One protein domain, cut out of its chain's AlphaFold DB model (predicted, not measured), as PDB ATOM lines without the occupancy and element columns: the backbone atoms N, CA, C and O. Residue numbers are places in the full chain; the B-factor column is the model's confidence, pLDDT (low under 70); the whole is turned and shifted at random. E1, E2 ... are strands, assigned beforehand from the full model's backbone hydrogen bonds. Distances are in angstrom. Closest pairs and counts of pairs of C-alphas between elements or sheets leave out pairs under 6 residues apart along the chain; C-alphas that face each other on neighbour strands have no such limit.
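What this domain is: This is residues 381 to 406 and 416 to 503 of the 515 residues of an uncharacterized protein of Leptidea sinapis (UniProt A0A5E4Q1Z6). A loose rod of strands has two layers at each end: at one end the flat sheets E1 E3 E11 E7 and E2 E12 E8 lie close over each other, and at the other the twisted sheet E5 E4 E10 E6 faces the pair E9 E13. Four nearly continuous ribbons, E6 to E7, E8 to E9, E10 to E11 and E12 to E13, run between the ends. The printed part has 114 residues, with 13 strands, E1 to E13 in chain order, and no named helix: all strand. Sheet E5 E4 E10 E6 is mixed, the other three parallel. The radius of gyration of the C-alphas is 17.4 A and the spans are 52 by 26 by 18 A.

Where its parts are: E1 is residues 381 to 384, beginning at C-alpha 381 (8.555, 5.449, -11.716). E2 is 389 to 392 and E3 396 to 401, 16.6 A long. Beyond the cut, E4 is 418 to 423, 16.8 A, E5 426 to 430 and E6 439 to 443. E7 is 446 to 451, 17.1 A, E8 456 to 459, and E9 462 to 468, 20.4 A. E10 is 473 to 477, E11 480 to 486, 20.4 A, and E12 490 to 493. E13, residues 496 to 502, 19.4 A, ends at C-alpha 502 (13.288, 3.842, 22.502).

How they stand to each other: In the sheet E1 E3 E11 E7, N 383 and O 398 are 2.8 A apart, N 399 and O 483 2.8 A, and N 449 and O 482 2.9 A. In E2 E12 E8, N 491 and O 389 are 2.8 A apart, and N 457 and O 490 2.9 A. Between these sheets, E3 and E12 have 8 pairs of C-alphas within 8 A, the closest those of Gly 396 and Ala 493, 4.6 A. E10 runs on into E11 at 20 degrees, and E12 into E13 at 39 degrees. E5 E4 E10 E6 and E9 E13 form a sandwich, two sheets face to face, 10.0 A centre to centre. The hairpin E4 and E5 is antiparallel, with N 428 and O 421 2.9 A apart. E4 and E10 are antiparallel, with N 420 and O 475 3.0 A apart; E10 and E6 are parallel, with N 441 and O 474 2.8 A apart. In E9 and E13, N 500 and O 465 are 2.8 A apart. E1 and E13 are apart.

The domain as a whole: The two C-alphas farthest apart, of Pro 386 and Gly 470, are 52.9 A apart. Residues 407 to 415 are not printed, and C-alphas 406 and 416 are 23.6 A apart across the cut. Of the links printed whole, E5 to E6 is short and the others are tight. The mean pLDDT of the printed part is 86.8; residues 402 to 406 are under 70.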
ATOM      1  N   VAL A 381       8.760   5.122 -10.292       82.06
ATOM      2  CA  VAL A 381       8.555   5.449 -11.716       82.06
ATOM      3  C   VAL A 381       9.652   6.397 -12.200       82.06
ATOM      4  O   VAL A 381       9.760   7.516 -11.709       82.06
ATOM      5  N   ALA A 382      10.459   5.980 -13.178       86.50
ATOM      6  CA  ALA A 382      11.512   6.807 -13.772       86.50
ATOM      7  C   ALA A 382      11.274   7.005 -15.277       86.50
ATOM      8  O   ALA A 382      11.218   6.037 -16.030       86.50
ATOM      9  N   ILE A 383      11.160   8.262 -15.715       84.88
ATOM     10  CA  ILE A 383      10.921   8.662 -17.108       84.88
ATOM     11  C   ILE A 383      12.061   9.587 -17.543       84.88
ATOM     12  O   ILE A 383      12.171  10.709 -17.052       84.88
ATOM     13  N   ALA A 384      12.919   9.132 -18.459       86.88
ATOM     14  CA  ALA A 384      14.072   9.891 -18.944       86.88
ATOM     15  C   ALA A 384      13.928  10.253 -20.432       86.88
ATOM     16  O   ALA A 384      13.983   9.390 -21.305       86.88
ATOM     17  N   GLY A 385      13.765  11.543 -20.718       82.75
ATOM     18  CA  GLY A 385      13.806  12.108 -22.065       82.75
ATOM     19  C   GLY A 385      15.234  12.320 -22.597       82.75
ATOM     20  O   GLY A 385      16.214  12.083 -21.883       82.75
ATOM     21  N   PRO A 386      15.379  12.802 -23.847       82.06
ATOM     22  CA  PRO A 386      16.666  12.883 -24.540       82.06
ATOM     23  C   PRO A 386      17.772  13.595 -23.745       82.06
ATOM     24  O   PRO A 386      17.625  14.741 -23.317       82.06
ATOM     25  N   GLY A 387      18.894  12.891 -23.562       83.81
ATOM     26  CA  GLY A 387      20.076  13.367 -22.835       83.81
ATOM     27  C   GLY A 387      19.915  13.497 -21.315       83.81
ATOM     28  O   GLY A 387      20.847  13.963 -20.667       83.81
ATOM     29  N   GLY A 388      18.758  13.140 -20.750       86.56
ATOM     30  CA  GLY A 388      18.484  13.201 -19.315       86.56
ATOM     31  C   GLY A 388      18.756  11.892 -18.573       86.56
ATOM     32  O   GLY A 388      18.847  10.826 -19.179       86.56
ATOM     33  N   VAL A 389      18.829  11.966 -17.242       88.81
ATOM     34  CA  VAL A 389      18.932  10.797 -16.351       88.81
ATOM     35  C   VAL A 389      17.833  10.872 -15.294       88.81
ATOM     36  O   VAL A 389      17.840  11.773 -14.462       88.81
ATOM     37  N   ALA A 390      16.901   9.919 -15.302       89.00
ATOM     38  CA  ALA A 390      15.879   9.776 -14.266       89.00
ATOM     39  C   ALA A 390      16.159   8.538 -13.408       89.00
ATOM     40  O   ALA A 390      16.464   7.469 -13.934       89.00
ATOM     41  N   THR A 391      16.034   8.670 -12.088       89.81
ATOM     42  CA  THR A 391      16.205   7.565 -11.136       89.81
ATOM     43  C   THR A 391      15.124   7.615 -10.063       89.81
ATOM     44  O   THR A 391      14.932   8.642  -9.416       89.81
ATOM     45  N   ALA A 392      14.420   6.500  -9.870       86.00
ATOM     46  CA  ALA A 392      13.343   6.386  -8.897       86.00
ATOM     47  C   ALA A 392      13.593   5.231  -7.919       86.00
ATOM     48  O   ALA A 392      13.929   4.112  -8.315       86.00
ATOM     49  N   GLY A 393      13.433   5.531  -6.635       82.75
ATOM     50  CA  GLY A 393      13.312   4.576  -5.548       82.75
ATOM     51  C   GLY A 393      11.849   4.303  -5.197       82.75
ATOM     52  O   GLY A 393      10.922   4.810  -5.826       82.75
ATOM     53  N   ARG A 394      11.662   3.504  -4.147       80.12
ATOM     54  CA  ARG A 394      10.370   3.206  -3.512       80.12
ATOM     55  C   ARG A 394       9.603   4.508  -3.239       80.12
ATOM     56  O   ARG A 394      10.201   5.436  -2.704       80.12
ATOM     57  N   GLY A 395       8.333   4.592  -3.644       78.56
ATOM     58  CA  GLY A 395       7.478   5.771  -3.432       78.56
ATOM     59  C   GLY A 395       7.826   7.011  -4.274       78.56
ATOM     60  O   GLY A 395       7.260   8.083  -4.040       78.56
ATOM     61  N   GLY A 396       8.762   6.892  -5.224       84.81
ATOM     62  CA  GLY A 396       9.290   8.015  -5.997       84.81
ATOM     63  C   GLY A 396       8.898   8.030  -7.471       84.81
ATOM     64  O   GLY A 396       8.894   6.999  -8.142       84.81
ATOM     65  N   THR A 397       8.659   9.236  -7.986       88.38
ATOM     66  CA  THR A 397       8.462   9.522  -9.413       88.38
ATOM     67  C   THR A 397       9.512  10.523  -9.895       88.38
ATOM     68  O   THR A 397       9.537  11.667  -9.446       88.38
ATOM     69  N   ALA A 398      10.386  10.113 -10.812       88.06
ATOM     70  CA  ALA A 398      11.446  10.941 -11.383       88.06
ATOM     71  C   ALA A 398      11.221  11.137 -12.888       88.06
ATOM     72  O   ALA A 398      11.106  10.165 -13.630       88.06
ATOM     73  N   ILE A 399      11.175  12.388 -13.345       87.25
ATOM     74  CA  ILE A 399      10.847  12.769 -14.721       87.25
ATOM     75  C   ILE A 399      11.908  13.738 -15.243       87.25
ATOM     76  O   ILE A 399      12.188  14.759 -14.620       87.25
ATOM     77  N   VAL A 400      12.458  13.455 -16.423       88.88
ATOM     78  CA  VAL A 400      13.271  14.397 -17.203       88.88
ATOM     79  C   VAL A 400      12.680  14.512 -18.604       88.88
ATOM     80  O   VAL A 400      12.459  13.489 -19.246       88.88
ATOM     81  N   GLY A 401      12.448  15.719 -19.127       83.19
ATOM     82  CA  GLY A 401      11.831  15.862 -20.451       83.19
ATOM     83  C   GLY A 401      11.860  17.267 -21.049       83.19
ATOM     84  O   GLY A 401      12.115  18.255 -20.366       83.19
ATOM     85  N   ALA A 402      11.594  17.365 -22.354       67.19
ATOM     86  CA  ALA A 402      11.520  18.651 -23.055       67.19
ATOM     87  C   ALA A 402      10.304  19.494 -22.620       67.19
ATOM     88  O   ALA A 402      10.406  20.713 -22.548       67.19
ATOM     89  N   GLY A 403       9.188  18.846 -22.268       59.44
ATOM     90  CA  GLY A 403       8.011  19.470 -21.654       59.44
ATOM     91  C   GLY A 403       8.032  19.362 -20.128       59.44
ATOM     92  O   GLY A 403       7.195  18.673 -19.557       59.44
ATOM     93  N   GLY A 404       8.991  20.017 -19.465       53.25
ATOM     94  CA  GLY A 404       9.211  19.947 -18.006       53.25
ATOM     95  C   GLY A 404       8.134  20.594 -17.115       53.25
ATOM     96  O   GLY A 404       8.432  20.957 -15.982       53.25
ATOM     97  N   SER A 405       6.917  20.782 -17.629       50.88
ATOM     98  CA  SER A 405       5.770  21.423 -16.967       50.88
ATOM     99  C   SER A 405       4.595  20.474 -16.741       50.88
ATOM    100  O   SER A 405       3.830  20.659 -15.797       50.88
ATOM    101  N   ASN A 406       4.450  19.452 -17.588       49.69
ATOM    102  CA  ASN A 406       3.412  18.447 -17.432       49.69
ATOM    103  C   ASN A 406       3.932  17.414 -16.432       49.69
ATOM    104  O   ASN A 406       4.548  16.414 -16.803       49.69
ATOM    105  N   LYS A 416       1.014   1.701  -2.982       74.38
ATOM    106  CA  LYS A 416       0.331   0.961  -1.917       74.38
ATOM    107  C   LYS A 416       0.903   1.438  -0.571       74.38
ATOM    108  O   LYS A 416       2.121   1.605  -0.493       74.38
ATOM    109  N   PRO A 417       0.064   1.679   0.453       81.50
ATOM    110  CA  PRO A 417       0.571   1.900   1.799       81.50
ATOM    111  C   PRO A 417       1.380   0.678   2.237       81.50
ATOM    112  O   PRO A 417       1.100  -0.451   1.833       81.50
ATOM    113  N   GLU A 418       2.414   0.926   3.023       88.06
ATOM    114  CA  GLU A 418       3.395  -0.073   3.409       88.06
ATOM    115  C   GLU A 418       3.357  -0.218   4.921       88.06
ATOM    116  O   GLU A 418       3.732   0.710   5.641       88.06
ATOM    117  N   TYR A 419       2.867  -1.364   5.384       88.06
ATOM    118  CA  TYR A 419       2.611  -1.594   6.796       88.06
ATOM    119  C   TYR A 419       3.835  -2.182   7.503       88.06
ATOM    120  O   TYR A 419       4.582  -2.997   6.950       88.06
ATOM    121  N   TYR A 420       4.052  -1.733   8.733       87.81
ATOM    122  CA  TYR A 420       5.081  -2.241   9.630       87.81
ATOM    123  C   TYR A 420       4.463  -2.470  11.002       87.81
ATOM    124  O   TYR A 420       3.852  -1.560  11.557       87.81
ATOM    125  N   LYS A 421       4.665  -3.664  11.548       88.00
ATOM    126  CA  LYS A 421       4.382  -4.014  12.935       88.00
ATOM    127  C   LYS A 421       5.627  -3.753  13.779       88.00
ATOM    128  O   LYS A 421       6.740  -4.091  13.368       88.00
ATOM    129  N   PHE A 422       5.433  -3.208  14.970       85.12
ATOM    130  CA  PHE A 422       6.367  -3.363  16.079       85.12
ATOM    131  C   PHE A 422       5.701  -4.170  17.192       85.12
ATOM    132  O   PHE A 422       4.554  -3.896  17.549       85.12
ATOM    133  N   ASP A 423       6.427  -5.153  17.719       81.81
ATOM    134  CA  ASP A 423       6.070  -5.932  18.904       81.81
ATOM    135  C   ASP A 423       7.319  -6.202  19.770       81.81
ATOM    136  O   ASP A 423       8.403  -5.673  19.506       81.81
ATOM    137  N   GLU A 424       7.188  -7.003  20.831       77.19
ATOM    138  CA  GLU A 424       8.284  -7.303  21.767       77.19
ATOM    139  C   GLU A 424       9.514  -7.969  21.120       77.19
ATOM    140  O   GLU A 424      10.620  -7.870  21.664       77.19
ATOM    141  N   ASN A 425       9.339  -8.608  19.957       75.31
ATOM    142  CA  ASN A 425      10.385  -9.286  19.189       75.31
ATOM    143  C   ASN A 425      11.050  -8.368  18.147       75.31
ATOM    144  O   ASN A 425      12.105  -8.718  17.614       75.31
ATOM    145  N   GLY A 426      10.472  -7.194  17.864       74.44
ATOM    146  CA  GLY A 426      11.073  -6.156  17.027       74.44
ATOM    147  C   GLY A 426      10.186  -5.661  15.884       74.44
ATOM    148  O   GLY A 426       8.963  -5.624  15.981       74.44
ATOM    149  N   PHE A 427      10.830  -5.215  14.799       80.31
ATOM    150  CA  PHE A 427      10.169  -4.617  13.636       80.31
ATOM    151  C   PHE A 427       9.968  -5.639  12.515       80.31
ATOM    152  O   PHE A 427      10.938  -6.163  11.964       80.31
ATOM    153  N   LEU A 428       8.715  -5.854  12.118       84.62
ATOM    154  CA  LEU A 428       8.329  -6.719  11.005       84.62
ATOM    155  C   LEU A 428       7.568  -5.898   9.961       84.62
ATOM    156  O   LEU A 428       6.689  -5.112  10.298       84.62
ATOM    157  N   LYS A 429       7.882  -6.072   8.674       85.31
ATOM    158  CA  LYS A 429       7.072  -5.487   7.598       85.31
ATOM    159  C   LYS A 429       5.914  -6.438   7.277       85.31
ATOM    160  O   LYS A 429       6.169  -7.593   6.942       85.31
ATOM    161  N   THR A 430       4.683  -5.944   7.317       85.19
ATOM    162  CA  THR A 430       3.467  -6.690   6.963       85.19
ATOM    163  C   THR A 430       2.953  -6.290   5.573       85.19
ATOM    164  O   THR A 430       3.393  -5.294   4.985       85.19
ATOM    165  N   GLU A 431       2.052  -7.094   5.000       82.75
ATOM    166  CA  GLU A 431       1.350  -6.737   3.754       82.75
ATOM    167  C   GLU A 431       0.061  -5.940   4.012       82.75
ATOM    168  O   GLU A 431      -0.298  -5.098   3.188       82.75
ATOM    169  N   ASP A 432      -0.557  -6.147   5.179       82.81
ATOM    170  CA  ASP A 432      -1.802  -5.522   5.639       82.81
ATOM    171  C   ASP A 432      -1.633  -4.807   6.996       82.81
ATOM    172  O   ASP A 432      -0.615  -4.945   7.683       82.81
ATOM    173  N   GLU A 433      -2.652  -4.029   7.370       81.00
ATOM    174  CA  GLU A 433      -2.736  -3.293   8.636       81.00
ATOM    175  C   GLU A 433      -3.114  -4.209   9.812       81.00
ATOM    176  O   GLU A 433      -4.169  -4.850   9.810       81.00
ATOM    177  N   ASP A 434      -2.278  -4.214  10.851       80.75
ATOM    178  CA  ASP A 434      -2.525  -4.928  12.105       80.75
ATOM    179  C   ASP A 434      -3.556  -4.179  12.960       80.75
ATOM    180  O   ASP A 434      -3.223  -3.234  13.672       80.75
ATOM    181  N   LYS A 435      -4.816  -4.623  12.911       82.31
ATOM    182  CA  LYS A 435      -5.943  -4.030  13.663       82.31
ATOM    183  C   LYS A 435      -5.874  -4.227  15.180       82.31
ATOM    184  O   LYS A 435      -6.616  -3.569  15.901       82.31
ATOM    185  N   ASP A 436      -4.985  -5.103  15.640       84.56
ATOM    186  CA  ASP A 436      -4.795  -5.449  17.051       84.56
ATOM    187  C   ASP A 436      -3.635  -4.657  17.701       84.56
ATOM    188  O   ASP A 436      -3.132  -5.031  18.761       84.56
ATOM    189  N   SER A 437      -3.154  -3.585  17.052       85.56
ATOM    190  CA  SER A 437      -2.082  -2.732  17.583       85.56
ATOM    191  C   SER A 437      -2.609  -1.646  18.534       85.56
ATOM    192  O   SER A 437      -3.653  -1.048  18.288       85.56
ATOM    193  N   GLU A 438      -1.873  -1.364  19.614       86.94
ATOM    194  CA  GLU A 438      -2.198  -0.316  20.597       86.94
ATOM    195  C   GLU A 438      -2.203   1.085  19.949       86.94
ATOM    196  O   GLU A 438      -3.019   1.935  20.311       86.94
ATOM    197  N   TYR A 439      -1.335   1.319  18.950       88.31
ATOM    198  CA  TYR A 439      -1.268   2.579  18.198       88.31
ATOM    199  C   TYR A 439      -1.154   2.378  16.683       88.31
ATOM    200  O   TYR A 439      -0.270   1.676  16.195       88.31
ATOM    201  N   HIS A 440      -1.971   3.123  15.939       90.56
ATOM    202  CA  HIS A 440      -1.920   3.211  14.480       90.56
ATOM    203  C   HIS A 440      -1.291   4.544  14.046       90.56
ATOM    204  O   HIS A 440      -1.798   5.617  14.376       90.56
ATOM    205  N   LEU A 441      -0.189   4.489  13.291       91.12
ATOM    206  CA  LEU A 441       0.567   5.658  12.835       91.12
ATOM    207  C   LEU A 441       0.578   5.758  11.301       91.12
ATOM    208  O   LEU A 441       1.347   5.084  10.617       91.12
ATOM    209  N   TYR A 442      -0.244   6.653  10.753       92.38
ATOM    210  CA  TYR A 442      -0.313   6.914   9.313       92.38
ATOM    211  C   TYR A 442       0.698   7.995   8.905       92.38
ATOM    212  O   TYR A 442       0.655   9.120   9.405       92.38
ATOM    213  N   LEU A 443       1.597   7.674   7.970       92.69
ATOM    214  CA  LEU A 443       2.688   8.552   7.534       92.69
ATOM    215  C   LEU A 443       2.641   8.781   6.024       92.69
ATOM    216  O   LEU A 443       2.967   7.890   5.243       92.69
ATOM    217  N   SER A 444       2.301   9.997   5.606       92.88
ATOM    218  CA  SER A 444       2.201  10.397   4.194       92.88
ATOM    219  C   SER A 444       3.157  11.547   3.823       92.88
ATOM    220  O   SER A 444       2.720  12.591   3.330       92.88
ATOM    221  N   PRO A 445       4.479  11.406   4.060       93.56
ATOM    222  CA  PRO A 445       5.434  12.475   3.788       93.56
ATOM    223  C   PRO A 445       5.517  12.751   2.281       93.56
ATOM    224  O   PRO A 445       5.485  11.831   1.457       93.56
ATOM    225  N   SER A 446       5.660  14.019   1.901       91.94
ATOM    226  CA  SER A 446       5.761  14.411   0.492       91.94
ATOM    227  C   SER A 446       6.931  15.352   0.234       91.94
ATOM    228  O   SER A 446       7.314  16.143   1.093       91.94
ATOM    229  N   ALA A 447       7.516  15.237  -0.957       93.75
ATOM    230  CA  ALA A 447       8.587  16.104  -1.429       93.75
ATOM    231  C   ALA A 447       8.446  16.298  -2.940       93.75
ATOM    232  O   ALA A 447       8.393  15.322  -3.690       93.75
ATOM    233  N   LEU A 448       8.416  17.556  -3.378       93.56
ATOM    234  CA  LEU A 448       8.399  17.943  -4.786       93.56
ATOM    235  C   LEU A 448       9.640  18.784  -5.088       93.56
ATOM    236  O   LEU A 448       9.872  19.802  -4.439       93.56
ATOM    237  N   ALA A 449      10.409  18.380  -6.095       93.94
ATOM    238  CA  ALA A 449      11.532  19.140  -6.626       93.94
ATOM    239  C   ALA A 449      11.336  19.357  -8.132       93.94
ATOM    240  O   ALA A 449      11.096  18.405  -8.872       93.94
ATOM    241  N   VAL A 450      11.450  20.603  -8.593       93.44
ATOM    242  CA  VAL A 450      11.310  20.975 -10.009       93.44
ATOM    243  C   VAL A 450      12.532  21.784 -10.433       93.44
ATOM    244  O   VAL A 450      12.975  22.660  -9.692       93.44
ATOM    245  N   SER A 451      13.103  21.481 -11.600       92.19
ATOM    246  CA  SER A 451      14.346  22.094 -12.078       92.19
ATOM    247  C   SER A 451      14.342  22.323 -13.593       92.19
ATOM    248  O   SER A 451      13.656  21.637 -14.349       92.19
ATOM    249  N   GLY A 452      15.100  23.322 -14.046       88.06
ATOM    250  CA  GLY A 452      15.118  23.762 -15.444       88.06
ATOM    251  C   GLY A 452      15.845  22.817 -16.409       88.06
ATOM    252  O   GLY A 452      16.269  21.715 -16.060       88.06
ATOM    253  N   LEU A 453      16.018  23.276 -17.654       89.69
ATOM    254  CA  LEU A 453      16.834  22.601 -18.672       89.69
ATOM    255  C   LEU A 453      18.251  22.334 -18.140       89.69
ATOM    256  O   LEU A 453      18.897  23.251 -17.637       89.69
ATOM    257  N   LYS A 454      18.738  21.095 -18.283       89.44
ATOM    258  CA  LYS A 454      20.046  20.634 -17.766       89.44
ATOM    259  C   LYS A 454      20.266  20.826 -16.255       89.44
ATOM    260  O   LYS A 454      21.405  20.766 -15.797       89.44
ATOM    261  N   GLY A 455      19.203  21.062 -15.489       91.19
ATOM    262  CA  GLY A 455      19.268  21.175 -14.037       91.19
ATOM    263  C   GLY A 455      19.347  19.819 -13.333       91.19
ATOM    264  O   GLY A 455      19.423  18.760 -13.960       91.19
ATOM    265  N   THR A 456      19.257  19.867 -12.008       94.81
ATOM    266  CA  THR A 456      19.113  18.693 -11.140       94.81
ATOM    267  C   THR A 456      17.909  18.902 -10.226       94.81
ATOM    268  O   THR A 456      17.737  20.003  -9.698       94.81
ATOM    269  N   ALA A 457      17.088  17.869 -10.026       94.19
ATOM    270  CA  ALA A 457      16.036  17.836  -9.007       94.19
ATOM    271  C   ALA A 457      16.177  16.571  -8.156       94.19
ATOM    272  O   ALA A 457      16.311  15.469  -8.690       94.19
ATOM    273  N   VAL A 458      16.123  16.737  -6.835       95.00
ATOM    274  CA  VAL A 458      16.204  15.645  -5.859       95.00
ATOM    275  C   VAL A 458      15.036  15.775  -4.891       95.00
ATOM    276  O   VAL A 458      14.910  16.793  -4.217       95.00
ATOM    277  N   ALA A 459      14.197  14.746  -4.815       94.88
ATOM    278  CA  ALA A 459      13.108  14.644  -3.853       94.88
ATOM    279  C   ALA A 459      13.336  13.424  -2.954       94.88
ATOM    280  O   ALA A 459      13.332  12.293  -3.441       94.88
ATOM    281  N   ASN A 460      13.526  13.654  -1.650       94.62
ATOM    282  CA  ASN A 460      13.551  12.594  -0.643       94.62
ATOM    283  C   ASN A 460      12.754  13.008   0.611       94.62
ATOM    284  O   ASN A 460      13.291  13.728   1.456       94.62
ATOM    285  N   PRO A 461      11.475  12.605   0.739       94.06
ATOM    286  CA  PRO A 461      10.737  12.679   1.988       94.06
ATOM    287  C   PRO A 461      11.292  11.617   2.942       94.06
ATOM    288  O   PRO A 461      11.088  10.416   2.746       94.06
ATOM    289  N   ILE A 462      11.974  12.075   3.988       93.19
ATOM    290  CA  ILE A 462      12.472  11.227   5.070       93.19
ATOM    291  C   ILE A 462      11.445  11.228   6.206       93.19
ATOM    292  O   ILE A 462      10.898  12.271   6.562       93.19
ATOM    293  N   SER A 463      11.181  10.064   6.794       94.75
ATOM    294  CA  SER A 463      10.414   9.939   8.037       94.75
ATOM    295  C   SER A 463      11.212   9.197   9.095       94.75
ATOM    296  O   SER A 463      11.953   8.264   8.792       94.75
ATOM    297  N   GLN A 464      11.044   9.624  10.342       93.88
ATOM    298  CA  GLN A 464      11.627   8.996  11.517       93.88
ATOM    299  C   GLN A 464      10.502   8.683  12.496       93.88
ATOM    300  O   GLN A 464       9.668   9.544  12.775       93.88
ATOM    301  N   VAL A 465      10.480   7.456  13.002       91.62
ATOM    302  CA  VAL A 465       9.535   6.995  14.021       91.62
ATOM    303  C   VAL A 465      10.332   6.451  15.194       91.62
ATOM    304  O   VAL A 465      11.315   5.738  15.003       91.62
ATOM    305  N   VAL A 466       9.911   6.786  16.408       90.88
ATOM    306  CA  VAL A 466      10.509   6.294  17.649       90.88
ATOM    307  C   VAL A 466       9.407   5.586  18.427       90.88
ATOM    308  O   VAL A 466       8.384   6.201  18.719       90.88
ATOM    309  N   VAL A 467       9.595   4.302  18.732       89.31
ATOM    310  CA  VAL A 467       8.596   3.458  19.408       89.31
ATOM    311  C   VAL A 467       9.169   2.930  20.717       89.31
ATOM    312  O   VAL A 467      10.305   2.458  20.750       89.31
ATOM    313  N   ARG A 468       8.408   3.004  21.812       85.75
ATOM    314  CA  ARG A 468       8.825   2.463  23.111       85.75
ATOM    315  C   ARG A 468       8.714   0.939  23.107       85.75
ATOM    316  O   ARG A 468       7.685   0.397  22.710       85.75
ATOM    317  N   ARG A 469       9.747   0.252  23.603       81.06
ATOM    318  CA  ARG A 469       9.722  -1.209  23.788       81.06
ATOM    319  C   ARG A 469       8.501  -1.638  24.619       81.06
ATOM    320  O   ARG A 469       8.246  -1.046  25.666       81.06
ATOM    321  N   GLY A 470       7.789  -2.668  24.157       80.50
ATOM    322  CA  GLY A 470       6.604  -3.228  24.822       80.50
ATOM    323  C   GLY A 470       5.254  -2.641  24.386       80.50
ATOM    324  O   GLY A 470       4.231  -3.111  24.863       80.50
ATOM    325  N   GLN A 471       5.224  -1.652  23.485       84.00
ATOM    326  CA  GLN A 471       3.980  -1.164  22.869       84.00
ATOM    327  C   GLN A 471       3.799  -1.783  21.482       84.00
ATOM    328  O   GLN A 471       4.753  -1.814  20.703       84.00
ATOM    329  N   THR A 472       2.590  -2.242  21.143       86.50
ATOM    330  CA  THR A 472       2.300  -2.737  19.788       86.50
ATOM    331  C   THR A 472       1.898  -1.579  18.879       86.50
ATOM    332  O   THR A 472       0.984  -0.816  19.185       86.50
ATOM    333  N   VAL A 473       2.586  -1.419  17.746       89.88
ATOM    334  CA  VAL A 473       2.354  -0.283  16.834       89.88
ATOM    335  C   VAL A 473       2.266  -0.758  15.393       89.88
ATOM    336  O   VAL A 473       3.184  -1.424  14.914       89.88
ATOM    337  N   SER A 474       1.199  -0.373  14.689       91.44
ATOM    338  CA  SER A 474       1.108  -0.494  13.234       91.44
ATOM    339  C   SER A 474       1.426   0.847  12.570       91.44
ATOM    340  O   SER A 474       0.813   1.871  12.873       91.44
ATOM    341  N   ILE A 475       2.403   0.869  11.664       92.19
ATOM    342  CA  ILE A 475       2.830   2.069  10.933       92.19
ATOM    343  C   ILE A 475       2.455   1.905   9.462       92.19
ATOM    344  O   ILE A 475       3.009   1.049   8.776       92.19
ATOM    345  N   ALA A 476       1.558   2.752   8.962       92.44
ATOM    346  CA  ALA A 476       1.104   2.763   7.575       92.44
ATOM    347  C   ALA A 476       1.846   3.850   6.777       92.44
ATOM    348  O   ALA A 476       1.478   5.029   6.801       92.44
ATOM    349  N   TYR A 477       2.909   3.468   6.068       92.69
ATOM    350  CA  TYR A 477       3.783   4.393   5.339       92.69
ATOM    351  C   TYR A 477       3.351   4.551   3.872       92.69
ATOM    352  O   TYR A 477       3.332   3.585   3.114       92.69
ATOM    353  N   LYS A 478       2.999   5.770   3.448       92.06
ATOM    354  CA  LYS A 478       2.533   6.099   2.087       92.06
ATOM    355  C   LYS A 478       3.180   7.396   1.556       92.06
ATOM    356  O   LYS A 478       2.508   8.426   1.445       92.06
ATOM    357  N   PRO A 479       4.486   7.376   1.248       91.81
ATOM    358  CA  PRO A 479       5.238   8.543   0.784       91.81
ATOM    359  C   PRO A 479       4.848   8.995  -0.637       91.81
ATOM    360  O   PRO A 479       4.406   8.191  -1.459       91.81
ATOM    361  N   LYS A 480       5.072  10.280  -0.948       91.06
ATOM    362  CA  LYS A 480       4.942  10.868  -2.299       91.06
ATOM    363  C   LYS A 480       6.184  11.703  -2.639       91.06
ATOM    364  O   LYS A 480       6.224  12.903  -2.367       91.06
ATOM    365  N   ALA A 481       7.203  11.077  -3.231       92.25
ATOM    366  CA  ALA A 481       8.392  11.775  -3.726       92.25
ATOM    367  C   ALA A 481       8.266  12.069  -5.229       92.25
ATOM    368  O   ALA A 481       7.897  11.195  -6.013       92.25
ATOM    369  N   THR A 482       8.556  13.293  -5.669       92.38
ATOM    370  CA  THR A 482       8.441  13.678  -7.086       92.38
ATOM    371  C   THR A 482       9.550  14.642  -7.500       92.38
ATOM    372  O   THR A 482       9.690  15.717  -6.924       92.38
ATOM    373  N   ALA A 483      10.329  14.275  -8.518       93.50
ATOM    374  CA  ALA A 483      11.402  15.092  -9.080       93.50
ATOM    375  C   ALA A 483      11.181  15.302 -10.585       93.50
ATOM    376  O   ALA A 483      11.084  14.329 -11.328       93.50
ATOM    377  N   ILE A 484      11.107  16.555 -11.038       92.50
ATOM    378  CA  ILE A 484      10.829  16.936 -12.433       92.50
ATOM    379  C   ILE A 484      11.957  17.836 -12.946       92.50
ATOM    380  O   ILE A 484      12.338  18.796 -12.278       92.50
ATOM    381  N   VAL A 485      12.500  17.545 -14.131       93.62
ATOM    382  CA  VAL A 485      13.611  18.307 -14.722       93.62
ATOM    383  C   VAL A 485      13.422  18.533 -16.222       93.62
ATOM    384  O   VAL A 485      12.921  17.669 -16.945       93.62
ATOM    385  N   GLY A 486      13.874  19.685 -16.716       88.88
ATOM    386  CA  GLY A 486      13.979  19.946 -18.150       88.88
ATOM    387  C   GLY A 486      14.999  19.041 -18.867       88.88
ATOM    388  O   GLY A 486      15.892  18.454 -18.255       88.88
ATOM    389  N   ALA A 487      14.891  18.948 -20.194       89.31
ATOM    390  CA  ALA A 487      15.741  18.094 -21.027       89.31
ATOM    391  C   ALA A 487      17.250  18.262 -20.749       89.31
ATOM    392  O   ALA A 487      17.744  19.369 -20.507       89.31
ATOM    393  N   GLY A 488      17.983  17.146 -20.804       88.69
ATOM    394  CA  GLY A 488      19.415  17.095 -20.499       88.69
ATOM    395  C   GLY A 488      19.789  17.169 -19.012       88.69
ATOM    396  O   GLY A 488      20.967  17.354 -18.721       88.69
ATOM    397  N   GLY A 489      18.821  17.108 -18.087       90.62
ATOM    398  CA  GLY A 489      19.047  17.196 -16.637       90.62
ATOM    399  C   GLY A 489      18.953  15.866 -15.875       90.62
ATOM    400  O   GLY A 489      18.806  14.798 -16.473       90.62
ATOM    401  N   ILE A 490      19.047  15.934 -14.542       93.31
ATOM    402  CA  ILE A 490      19.135  14.766 -13.644       93.31
ATOM    403  C   ILE A 490      18.015  14.793 -12.592       93.31
ATOM    404  O   ILE A 490      18.006  15.655 -11.714       93.31
ATOM    405  N   ALA A 491      17.092  13.828 -12.645       93.69
ATOM    406  CA  ALA A 491      16.018  13.652 -11.665       93.69
ATOM    407  C   ALA A 491      16.291  12.459 -10.733       93.69
ATOM    408  O   ALA A 491      16.548  11.341 -11.196       93.69
ATOM    409  N   HIS A 492      16.157  12.673  -9.424       94.06
ATOM    410  CA  HIS A 492      16.163  11.615  -8.415       94.06
ATOM    411  C   HIS A 492      14.965  11.744  -7.470       94.06
ATOM    412  O   HIS A 492      14.780  12.790  -6.850       94.06
ATOM    413  N   ALA A 493      14.177  10.680  -7.324       93.56
ATOM    414  CA  ALA A 493      13.080  10.612  -6.360       93.56
ATOM    415  C   ALA A 493      13.151   9.304  -5.561       93.56
ATOM    416  O   ALA A 493      13.046   8.227  -6.141       93.56
ATOM    417  N   GLN A 494      13.298   9.385  -4.244       91.56
ATOM    418  CA  GLN A 494      13.268   8.253  -3.304       91.56
ATOM    419  C   GLN A 494      12.449   8.674  -2.075       91.56
ATOM    420  O   GLN A 494      12.121   9.847  -1.943       91.56
ATOM    421  N   SER A 495      12.099   7.749  -1.189       91.69
ATOM    422  CA  SER A 495      11.617   8.058   0.159       91.69
ATOM    423  C   SER A 495      12.164   7.041   1.150       91.69
ATOM    424  O   SER A 495      12.162   5.844   0.844       91.69
ATOM    425  N   ASP A 496      12.590   7.508   2.321       91.88
ATOM    426  CA  ASP A 496      13.217   6.683   3.353       91.88
ATOM    427  C   ASP A 496      12.442   6.764   4.682       91.88
ATOM    428  O   ASP A 496      12.066   7.844   5.146       91.88
ATOM    429  N   LEU A 497      12.219   5.604   5.307       91.88
ATOM    430  CA  LEU A 497      11.630   5.464   6.640       91.88
ATOM    431  C   LEU A 497      12.672   4.862   7.583       91.88
ATOM    432  O   LEU A 497      13.165   3.761   7.340       91.88
ATOM    433  N   TYR A 498      12.956   5.566   8.672       92.31
ATOM    434  CA  TYR A 498      13.750   5.068   9.789       92.31
ATOM    435  C   TYR A 498      12.836   4.820  10.985       92.31
ATOM    436  O   TYR A 498      11.997   5.661  11.313       92.31
ATOM    437  N   ILE A 499      13.005   3.675  11.640       89.69
ATOM    438  CA  ILE A 499      12.245   3.300  12.833       89.69
ATOM    439  C   ILE A 499      13.254   2.942  13.925       89.69
ATOM    440  O   ILE A 499      14.203   2.200  13.672       89.69
ATOM    441  N   TYR A 500      13.071   3.507  15.116       89.12
ATOM    442  CA  TYR A 500      13.977   3.373  16.251       89.12
ATOM    443  C   TYR A 500      13.233   2.828  17.473       89.12
ATOM    444  O   TYR A 500      12.133   3.276  17.793       89.12
ATOM    445  N   GLU A 501      13.864   1.902  18.188       87.75
ATOM    446  CA  GLU A 501      13.420   1.455  19.509       87.75
ATOM    447  C   GLU A 501      13.892   2.463  20.572       87.75
ATOM    448  O   GLU A 501      15.095   2.659  20.759       87.75
ATOM    449  N   TYR A 502      12.962   3.090  21.295       86.31
ATOM    450  CA  TYR A 502      13.288   3.842  22.502       86.31
ATOM    451  C   TYR A 502      13.516   2.876  23.660       86.31
ATOM    452  O   TYR A 502      12.577   2.270  24.192       86.31
ATOM    453  N   LYS A 503      14.781   2.782  24.070       81.06
ATOM    454  CA  LYS A 503      15.189   2.160  25.328       81.06
ATOM    455  C   LYS A 503      15.219   3.255  26.394       81.06
ATOM    456  O   LYS A 503      15.951   4.227  26.200       81.06
TER     457      LYS A 503